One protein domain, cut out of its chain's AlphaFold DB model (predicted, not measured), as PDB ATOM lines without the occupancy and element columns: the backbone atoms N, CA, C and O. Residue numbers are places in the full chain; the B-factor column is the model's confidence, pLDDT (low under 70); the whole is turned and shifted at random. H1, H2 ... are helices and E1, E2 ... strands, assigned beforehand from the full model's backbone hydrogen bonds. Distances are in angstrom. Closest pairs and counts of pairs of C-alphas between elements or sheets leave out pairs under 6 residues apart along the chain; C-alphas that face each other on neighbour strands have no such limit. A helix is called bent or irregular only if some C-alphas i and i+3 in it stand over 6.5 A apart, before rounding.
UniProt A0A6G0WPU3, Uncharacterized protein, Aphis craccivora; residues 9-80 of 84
ATOM      1  N   VAL A   9      26.027  -3.663 -36.508       93.38
ATOM      2  CA  VAL A   9      26.497  -3.109 -35.234       93.38
ATOM      3  C   VAL A   9      25.539  -2.003 -34.793       93.38
ATOM      4  O   VAL A   9      25.358  -1.027 -35.520       93.38
ATOM      5  N   ILE A  10      24.972  -2.142 -33.594       95.44
ATOM      6  CA  ILE A  10      24.112  -1.137 -32.953       95.44
ATOM      7  C   ILE A  10      24.970  -0.122 -32.187       95.44
ATOM      8  O   ILE A  10      24.784   1.084 -32.322       95.44
ATOM      9  N   SER A  11      25.944  -0.597 -31.402       94.25
ATOM     10  CA  SER A  11      26.808   0.255 -30.573       94.25
ATOM     11  C   SER A  11      28.263  -0.213 -30.585       94.25
ATOM     12  O   SER A  11      28.557  -1.412 -30.630       94.25
ATOM     13  N   ARG A  12      29.195   0.747 -30.533       94.69
ATOM     14  CA  ARG A  12      30.645   0.523 -30.588       94.69
ATOM     15  C   ARG A  12      31.328   1.106 -29.354       94.69
ATOM     16  O   ARG A  12      31.214   2.293 -29.075       94.69
ATOM     17  N   ASN A  13      32.110   0.279 -28.669       95.00
ATOM     18  CA  ASN A  13      33.034   0.686 -27.611       95.00
ATOM     19  C   ASN A  13      34.457   0.196 -27.959       95.00
ATOM     20  O   ASN A  13      34.646  -0.566 -28.905       95.00
ATOM     21  N   LYS A  14      35.479   0.606 -27.199       95.06
ATOM     22  CA  LYS A  14      36.903   0.353 -27.488       95.06
ATOM     23  C   LYS A  14      37.257  -1.131 -27.651       95.06
ATOM     24  O   LYS A  14      38.117  -1.463 -28.456       95.06
ATOM     25  N   LYS A  15      36.636  -2.014 -26.862       95.94
ATOM     26  CA  LYS A  15      36.915  -3.466 -26.863       95.94
ATOM     27  C   LYS A  15      35.684  -4.335 -27.095       95.94
ATOM     28  O   LYS A  15      35.824  -5.537 -27.296       95.94
ATOM     29  N   THR A  16      34.491  -3.750 -27.026       96.81
ATOM     30  CA  THR A  16      33.226  -4.481 -27.097       96.81
ATOM     31  C   THR A  16      32.247  -3.783 -28.018       96.81
ATOM     32  O   THR A  16      32.188  -2.556 -28.036       96.81
ATOM     33  N   PHE A  17      31.431  -4.565 -28.703       96.31
ATOM     34  CA  PHE A  17      30.416  -4.110 -29.637       96.31
ATOM     35  C   PHE A  17      29.087  -4.750 -29.266       96.31
ATOM     36  O   PHE A  17      29.069  -5.869 -28.752       96.31
ATOM     37  N   VAL A  18      27.996  -4.044 -29.532       96.75
ATOM     38  CA  VAL A  18      26.642  -4.597 -29.467       96.75
ATOM     39  C   VAL A  18      26.180  -4.815 -30.901       96.75
ATOM     40  O   VAL A  18      26.142  -3.861 -31.682       96.75
ATOM     41  N   VAL A  19      25.898  -6.066 -31.253       95.19
ATOM     42  CA  VAL A  19      25.426  -6.482 -32.579       95.19
ATOM     43  C   VAL A  19      23.979  -6.948 -32.500       95.19
ATOM     44  O   VAL A  19      23.585  -7.551 -31.501       95.19
ATOM     45  N   ASP A  20      23.208  -6.685 -33.551       94.81
ATOM     46  CA  ASP A  20      21.881  -7.279 -33.711       94.81
ATOM     47  C   ASP A  20      22.020  -8.679 -34.311       94.81
ATOM     48  O   ASP A  20      22.352  -8.843 -35.491       94.81
ATOM     49  N   MET A  21      21.770  -9.698 -33.495       91.81
ATOM     50  CA  MET A  21      21.651 -11.073 -33.957       91.81
ATOM     51  C   MET A  21      20.217 -11.534 -33.738       91.81
ATOM     52  O   MET A  21      19.786 -11.757 -32.608       91.81
ATOM     53  N   LYS A  22      19.474 -11.718 -34.835       88.88
ATOM     54  CA  LYS A  22      18.083 -12.203 -34.815       88.88
ATOM     55  C   LYS A  22      17.157 -11.343 -33.932       88.88
ATOM     56  O   LYS A  22      16.344 -11.896 -33.194       88.88
ATOM     57  N   LYS A  23      17.258 -10.009 -34.019       90.75
ATOM     58  CA  LYS A  23      16.490  -9.037 -33.212       90.75
ATOM     59  C   LYS A  23      16.836  -9.069 -31.722       90.75
ATOM     60  O   LYS A  23      16.040  -8.641 -30.891       90.75
ATOM     61  N   THR A  24      17.997  -9.621 -31.384       93.50
ATOM     62  CA  THR A  24      18.522  -9.641 -30.022       93.50
ATOM     63  C   THR A  24      19.849  -8.911 -30.003       93.50
ATOM     64  O   THR A  24      20.750  -9.198 -30.792       93.50
ATOM     65  N   GLU A  25      19.981  -7.985 -29.064       96.12
ATOM     66  CA  GLU A  25      21.218  -7.254 -28.853       96.12
ATOM     67  C   GLU A  25      22.218  -8.122 -28.095       96.12
ATOM     68  O   GLU A  25      21.996  -8.501 -26.942       96.12
ATOM     69  N   ILE A  26      23.337  -8.444 -28.738       94.94
ATOM     70  CA  ILE A  26      24.369  -9.289 -28.140       94.94
ATOM     71  C   ILE A  26      25.683  -8.534 -28.072       94.94
ATOM     72  O   ILE A  26      26.143  -7.921 -29.037       94.94
ATOM     73  N   ARG A  27      26.316  -8.602 -26.900       96.56
ATOM     74  CA  ARG A  27      27.613  -7.984 -26.648       96.56
ATOM     75  C   ARG A  27      28.750  -8.948 -26.976       96.56
ATOM     76  O   ARG A  27      28.850 -10.022 -26.390       96.56
ATOM     77  N   VAL A  28      29.652  -8.524 -27.854       94.94
ATOM     78  CA  VAL A  28      30.825  -9.294 -28.297       94.94
ATOM     79  C   VAL A  28      32.107  -8.477 -28.167       94.94
ATOM     80  O   VAL A  28      32.072  -7.246 -28.153       94.94
ATOM     81  N   THR A  29      33.254  -9.142 -28.036       96.88
ATOM     82  CA  THR A  29      34.575  -8.497 -28.019       96.88
ATOM     83  C   THR A  29      35.122  -8.305 -29.433       96.88
ATOM     84  O   THR A  29      34.705  -8.998 -30.360       96.88
ATOM     85  N   ILE A  30      36.074  -7.381 -29.602       94.75
ATOM     86  CA  ILE A  30      36.680  -7.071 -30.910       94.75
ATOM     87  C   ILE A  30      37.327  -8.290 -31.587       94.75
ATOM     88  O   ILE A  30      37.219  -8.432 -32.799       94.75
ATOM     89  N   ASP A  31      37.911  -9.210 -30.816       94.50
ATOM     90  CA  ASP A  31      38.607 -10.393 -31.353       94.50
ATOM     91  C   ASP A  31      37.664 -11.386 -32.054       94.50
ATOM     92  O   ASP A  31      38.098 -12.238 -32.830       94.50
ATOM     93  N   ARG A  32      36.358 -11.288 -31.779       92.94
ATOM     94  CA  ARG A  32      35.314 -12.154 -32.348       92.94
ATOM     95  C   ARG A  32      34.596 -11.515 -33.536       92.94
ATOM     96  O   ARG A  32      33.598 -12.058 -33.999       92.94
ATOM     97  N   LEU A  33      35.076 -10.368 -34.012       92.94
ATOM     98  CA  LEU A  33      34.469  -9.626 -35.108       92.94
ATOM     99  C   LEU A  33      35.361  -9.621 -36.341       92.94
ATOM    100  O   LEU A  33      36.581  -9.503 -36.261       92.94
ATOM    101  N   LYS A  34      34.714  -9.654 -37.501       91.44
ATOM    102  CA  LYS A  34      35.332  -9.390 -38.796       91.44
ATOM    103  C   LYS A  34      34.501  -8.322 -39.515       91.44
ATOM    104  O   LYS A  34      33.274  -8.371 -39.416       91.44
ATOM    105  N   PRO A  35      35.118  -7.352 -40.214       90.31
ATOM    106  CA  PRO A  35      34.359  -6.404 -41.018       90.31
ATOM    107  C   PRO A  35      33.632  -7.124 -42.160       90.31
ATOM    108  O   PRO A  35      34.194  -8.005 -42.812       90.31
ATOM    109  N   ALA A  36      32.390  -6.712 -42.400       90.00
ATOM    110  CA  ALA A  36      31.608  -7.098 -43.564       90.00
ATOM    111  C   ALA A  36      31.691  -5.973 -44.600       90.00
ATOM    112  O   ALA A  36      31.352  -4.828 -44.298       90.00
ATOM    113  N   TYR A  37      32.160  -6.290 -45.804       87.25
ATOM    114  CA  TYR A  37      32.120  -5.351 -46.919       87.25
ATOM    115  C   TYR A  37      30.732  -5.404 -47.550       87.25
ATOM    116  O   TYR A  37      30.249  -6.481 -47.890       87.25
ATOM    117  N   ILE A  38      30.099  -4.243 -47.687       82.88
ATOM    118  CA  ILE A  38      28.834  -4.095 -48.402       82.88
ATOM    119  C   ILE A  38      29.201  -3.532 -49.771       82.88
ATOM    120  O   ILE A  38      29.724  -2.420 -49.854       82.88
ATOM    121  N   VAL A  39      28.997  -4.325 -50.822       82.69
ATOM    122  CA  VAL A  39      29.105  -3.830 -52.196       82.69
ATOM    123  C   VAL A  39      27.836  -3.039 -52.471       82.69
ATOM    124  O   VAL A  39      26.733  -3.526 -52.243       82.69
ATOM    125  N   VAL A  40      28.018  -1.788 -52.867       79.44
ATOM    126  CA  VAL A  40      26.935  -0.859 -53.164       79.44
ATOM    127  C   VAL A  40      26.774  -0.866 -54.672       79.44
ATOM    128  O   VAL A  40      27.693  -0.440 -55.373       79.44
ATOM    129  N   ASP A  41      25.642  -1.358 -55.164       78.62
ATOM    130  CA  ASP A  41      25.307  -1.231 -56.580       78.62
ATOM    131  C   ASP A  41      25.037   0.243 -56.910       78.62
ATOM    132  O   ASP A  41      24.545   1.002 -56.065       78.62
ATOM    133  N   ASP A  42      25.404   0.654 -58.127       66.50
ATOM    134  CA  ASP A  42      25.477   2.058 -58.562       66.50
ATOM    135  C   ASP A  42      24.174   2.840 -58.308       66.50
ATOM    136  O   ASP A  42      24.200   4.001 -57.900       66.50
ATOM    137  N   ASP A  43      23.037   2.149 -58.383       63.19
ATOM    138  CA  ASP A  43      21.695   2.704 -58.183       63.19
ATOM    139  C   ASP A  43      21.394   3.129 -56.727       63.19
ATOM    140  O   ASP A  43      20.406   3.813 -56.470       63.19
ATOM    141  N   SER A  44      22.241   2.755 -55.757       57.94
ATOM    142  CA  SER A  44      22.061   3.036 -54.317       57.94
ATOM    143  C   SER A  44      23.091   4.012 -53.722       57.94
ATOM    144  O   SER A  44      23.109   4.261 -52.509       57.94
ATOM    145  N   LYS A  45      23.940   4.619 -54.566       56.75
ATOM    146  CA  LYS A  45      24.981   5.579 -54.143       56.75
ATOM    147  C   LYS A  45      24.426   6.841 -53.466       56.75
ATOM    148  O   LYS A  45      25.105   7.429 -52.619       56.75
ATOM    149  N   GLU A  46      23.188   7.220 -53.778       58.09
ATOM    150  CA  GLU A  46      22.524   8.414 -53.235       58.09
ATOM    151  C   GLU A  46      22.239   8.322 -51.723       58.09
ATOM    152  O   GLU A  46      22.295   9.330 -51.011       58.09
ATOM    153  N   ASP A  47      21.996   7.121 -51.188       56.16
ATOM    154  CA  ASP A  47      21.612   6.950 -49.777       56.16
ATOM    155  C   ASP A  47      22.814   6.766 -48.840       56.16
ATOM    156  O   ASP A  47      22.775   7.154 -47.667       56.16
ATOM    157  N   ILE A  48      23.928   6.235 -49.350       54.56
ATOM    158  CA  ILE A  48      25.137   5.992 -48.549       54.56
ATOM    159  C   ILE A  48      25.980   7.259 -48.415       54.56
ATOM    160  O   ILE A  48      26.563   7.486 -47.349       54.56
ATOM    161  N   SER A  49      25.963   8.139 -49.422       51.91
ATOM    162  CA  SER A  49      26.577   9.468 -49.324       51.91
ATOM    163  C   SER A  49      26.044  10.241 -48.107       51.91
ATOM    164  O   SER A  49      26.823  10.814 -47.347       51.91
ATOM    165  N   ARG A  50      24.738  10.153 -47.814       51.19
ATOM    166  CA  ARG A  50      24.117  10.859 -46.677       51.19
ATOM    167  C   ARG A  50      24.536  10.313 -45.306       51.19
ATOM    168  O   ARG A  50      24.600  11.076 -44.347       51.19
ATOM    169  N   LYS A  51      24.856   9.017 -45.188       51.28
ATOM    170  CA  LYS A  51      25.209   8.390 -43.897       51.28
ATOM    171  C   LYS A  51      26.690   8.542 -43.523       51.28
ATOM    172  O   LYS A  51      27.037   8.426 -42.351       51.28
ATOM    173  N   VAL A  52      27.560   8.814 -44.499       47.50
ATOM    174  CA  VAL A  52      29.000   9.058 -44.284       47.50
ATOM    175  C   VAL A  52      29.299  10.553 -44.037       47.50
ATOM    176  O   VAL A  52      30.374  10.900 -43.556       47.50
ATOM    177  N   GLN A  53      28.329  11.446 -44.258       46.34
ATOM    178  CA  GLN A  53      28.494  12.906 -44.166       46.34
ATOM    179  C   GLN A  53      28.571  13.507 -42.744       46.34
ATOM    180  O   GLN A  53      28.690  14.722 -42.614       46.34
ATOM    181  N   THR A  54      28.566  12.717 -41.662       36.28
ATOM    182  CA  THR A  54      28.815  13.240 -40.293       36.28
ATOM    183  C   THR A  54      30.228  12.958 -39.772       36.28
ATOM    184  O   THR A  54      30.459  12.908 -38.568       36.28
ATOM    185  N   LEU A  55      31.203  12.791 -40.664       45.12
ATOM    186  CA  LEU A  55      32.592  13.125 -40.360       45.12
ATOM    187  C   LEU A  55      32.918  14.338 -41.218       45.12
ATOM    188  O   LEU A  55      33.056  14.222 -42.432       45.12
ATOM    189  N   THR A  56      32.942  15.512 -40.592       43.50
ATOM    190  CA  THR A  56      33.312  16.768 -41.239       43.50
ATOM    191  C   THR A  56      34.571  16.557 -42.086       43.50
ATOM    192  O   THR A  56      35.576  16.070 -41.555       43.50
ATOM    193  N   PRO A  57      34.567  16.895 -43.389       46.22
ATOM    194  CA  PRO A  57      35.815  16.987 -44.120       46.22
ATOM    195  C   PRO A  57      36.623  18.075 -43.419       46.22
ATOM    196  O   PRO A  57      36.210  19.230 -43.348       46.22
ATOM    197  N   ILE A  58      37.741  17.682 -42.812       44.69
ATOM    198  CA  ILE A  58      38.740  18.626 -42.327       44.69
ATOM    199  C   ILE A  58      39.108  19.456 -43.554       44.69
ATOM    200  O   ILE A  58      39.693  18.930 -44.499       44.69
ATOM    201  N   THR A  59      38.713  20.728 -43.574       46.56
ATOM    202  CA  THR A  59      39.141  21.689 -44.587       46.56
ATOM    203  C   THR A  59      40.638  21.892 -44.388       46.56
ATOM    204  O   THR A  59      41.067  22.783 -43.660       46.56
ATOM    205  N   ILE A  60      41.453  20.998 -44.952       54.94
ATOM    206  CA  ILE A  60      42.906  21.139 -44.968       54.94
ATOM    207  C   ILE A  60      43.173  22.305 -45.918       54.94
ATOM    208  O   ILE A  60      43.149  22.141 -47.140       54.94
ATOM    209  N   SER A  61      43.354  23.505 -45.364       54.81
ATOM    210  CA  SER A  61      43.810  24.656 -46.132       54.81
ATOM    211  C   SER A  61      45.117  24.269 -46.832       54.81
ATOM    212  O   SER A  61      46.041  23.722 -46.227       54.81
ATOM    213  N   LYS A  62      45.179  24.501 -48.147       57.41
ATOM    214  CA  LYS A  62      46.288  24.094 -49.032       57.41
ATOM    215  C   LYS A  62      47.650  24.696 -48.650       57.41
ATOM    216  O   LYS A  62      48.653  24.367 -49.275       57.41
ATOM    217  N   GLU A  63      47.701  25.570 -47.650       58.50
ATOM    218  CA  GLU A  63      48.910  26.290 -47.264       58.50
ATOM    219  C   GLU A  63      49.901  25.458 -46.442       58.50
ATOM    220  O   GLU A  63      51.080  25.800 -46.458       58.50
ATOM    221  N   ASP A  64      49.498  24.342 -45.814       58.28
ATOM    222  CA  ASP A  64      50.355  23.719 -44.788       58.28
ATOM    223  C   ASP A  64      50.552  22.194 -44.887       58.28
ATOM    224  O   ASP A  64      50.826  21.515 -43.896       58.28
ATOM    225  N   GLN A  65      50.490  21.611 -46.093       67.19
ATOM    226  CA  GLN A  65      50.918  20.214 -46.304       67.19
ATOM    227  C   GLN A  65      52.448  20.095 -46.313       67.19
ATOM    228  O   GLN A  65      53.101  19.826 -47.332       67.19
ATOM    229  N   ARG A  66      53.034  20.336 -45.143       80.06
ATOM    230  CA  ARG A  66      54.468  20.300 -44.901       80.06
ATOM    231  C   ARG A  66      54.793  19.161 -43.941       80.06
ATOM    232  O   ARG A  66      54.161  18.995 -42.904       80.06
ATOM    233  N   THR A  67      55.786  18.341 -44.279       79.81
ATOM    234  CA  THR A  67      56.279  17.327 -43.336       79.81
ATOM    235  C   THR A  67      56.958  18.004 -42.146       79.81
ATOM    236  O   THR A  67      57.387  19.153 -42.246       79.81
ATOM    237  N   ARG A  68      57.160  17.277 -41.039       71.50
ATOM    238  CA  ARG A  68      57.896  17.763 -39.853       71.50
ATOM    239  C   ARG A  68      59.269  18.384 -40.179       71.50
ATOM    240  O   ARG A  68      59.733  19.249 -39.452       71.50
ATOM    241  N   SER A  69      59.909  17.954 -41.271       80.75
ATOM    242  CA  SER A  69      61.201  18.474 -41.751       80.75
ATOM    243  C   SER A  69      61.078  19.716 -42.650       80.75
ATOM    244  O   SER A  69      62.085  20.204 -43.159       80.75
ATOM    245  N   GLY A  70      59.871  20.204 -42.923       81.88
ATOM    246  CA  GLY A  70      59.670  21.330 -43.824       81.88
ATOM    247  C   GLY A  70      59.568  20.951 -45.311       81.88
ATOM    248  O   GLY A  70      59.691  21.834 -46.164       81.88
ATOM    249  N   ARG A  71      59.347  19.679 -45.674       80.69
ATOM    250  CA  ARG A  71      59.201  19.286 -47.090       80.69
ATOM    251  C   ARG A  71      57.759  19.480 -47.551       80.69
ATOM    252  O   ARG A  71      56.847  19.002 -46.884       80.69
ATOM    253  N   ARG A  72      57.563  20.148 -48.690       86.38
ATOM    254  CA  ARG A  72      56.247  20.271 -49.337       86.38
ATOM    255  C   ARG A  72      55.834  18.906 -49.881       86.38
ATOM    256  O   ARG A  72      56.610  18.289 -50.616       86.38
ATOM    257  N   VAL A  73      54.649  18.438 -49.502       80.88
ATOM    258  CA  VAL A  73      54.065  17.205 -50.038       80.88
ATOM    259  C   VAL A  73      53.112  17.587 -51.164       80.88
ATOM    260  O   VAL A  73      52.255  18.445 -50.989       80.88
ATOM    261  N   HIS A  74      53.301  16.976 -52.329       81.94
ATOM    262  CA  HIS A  74      52.387  17.095 -53.456       81.94
ATOM    263  C   HIS A  74      51.699  15.748 -53.645       81.94
ATOM    264  O   HIS A  74      52.369  14.750 -53.916       81.94
ATOM    265  N   PHE A  75      50.379  15.723 -53.501       77.94
ATOM    266  CA  PHE A  75      49.573  14.566 -53.862       77.94
ATOM    267  C   PHE A  75      49.022  14.776 -55.264       77.94
ATOM    268  O   PHE A  75      48.459  15.830 -55.552       77.94
ATOM    269  N   SER A  76      49.184  13.777 -56.130       82.69
ATOM    270  CA  SER A  76      48.543  13.757 -57.445       82.69
ATOM    271  C   SER A  76      47.026  13.896 -57.308       82.69
ATOM    272  O   SER A  76      46.456  13.415 -56.330       82.69
ATOM    273  N   ASP A  77      46.372  14.505 -58.295       73.88
ATOM    274  CA  ASP A  77      44.961  14.915 -58.205       73.88
ATOM    275  C   ASP A  77      43.995  13.774 -57.855       73.88
ATOM    276  O   ASP A  77      43.059  13.973 -57.087       73.88
ATOM    277  N   HIS A  78      44.274  12.555 -58.332       77.94
ATOM    278  CA  HIS A  78      43.494  11.344 -58.035       77.94
ATOM    279  C   HIS A  78      43.619  10.842 -56.584       77.94
ATOM    280  O   HIS A  78      42.865   9.966 -56.169       77.94
ATOM    281  N   LEU A  79      44.585  11.353 -55.817       74.75
ATOM    282  CA  LEU A  79      44.783  11.044 -54.396       74.75
ATOM    283  C   LEU A  79      44.296  12.178 -53.486       74.75
ATOM    284  O   LEU A  79      44.340  12.040 -52.263       74.75
ATOM    285  N   GLN A  80      43.852  13.300 -54.058       75.56
ATOM    286  CA  GLN A  80      43.243  14.382 -53.298       75.56
ATOM    287  C   GLN A  80      41.765  14.050 -53.060       75.56
ATOM    288  O   GLN A  80      41.018  13.724 -53.980       75.56
TER     289      GLN A  80
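AT A GLANCE: This is residues 9 to 80 of the 84 residues of an uncharacterized protein of Aphis craccivora (UniProt A0A6G0WPU3). With little regular structure, the printed part is a small three-stranded sheet at one end, a lone helix, H1, beyond a long link, and a long tail without named elements that folds back at the far end. Of 72 residues, 27 are in named elements, in the order E1, E2, E3, H1; the class is mixed. It is extended, radius of gyration of the C-alphas 19.1 A, spanning 52 by 35 by 19 A.

IN THESE COORDINATES: E1, residues 9 to 12, 7.2 A, begins at C-alpha 9 (26.497, -3.109, -35.234). E2 is residues 16 to 21, 15.0 A; E3, residues 24 to 29, 16.2 A. H1, residues 42 to 52, 16.3 A, ends at C-alpha 52 (29.000, 9.058, -44.284); it is irregular, C-alphas 43 and 46 being 7.6 A apart.

HOW THE PARTS SIT: E1, E2 and E3 form a meander, each strand the antiparallel neighbour of the one before. N 10 and O 18 are 2.8 A apart; N 19 and O 26, 2.9 A. H1 is not on the sheet; 2 of 7 O i to N i+4 and 3 of 8 O i to N i+3 pairs are within hydrogen-bond range.

THE WHOLE: The C-alphas of Lys 22 and Gly 70 are farthest apart, 54.2 A. The printed part has no cut; E3 to H1 is a long link. Residues 42 to 65 have pLDDT under 70.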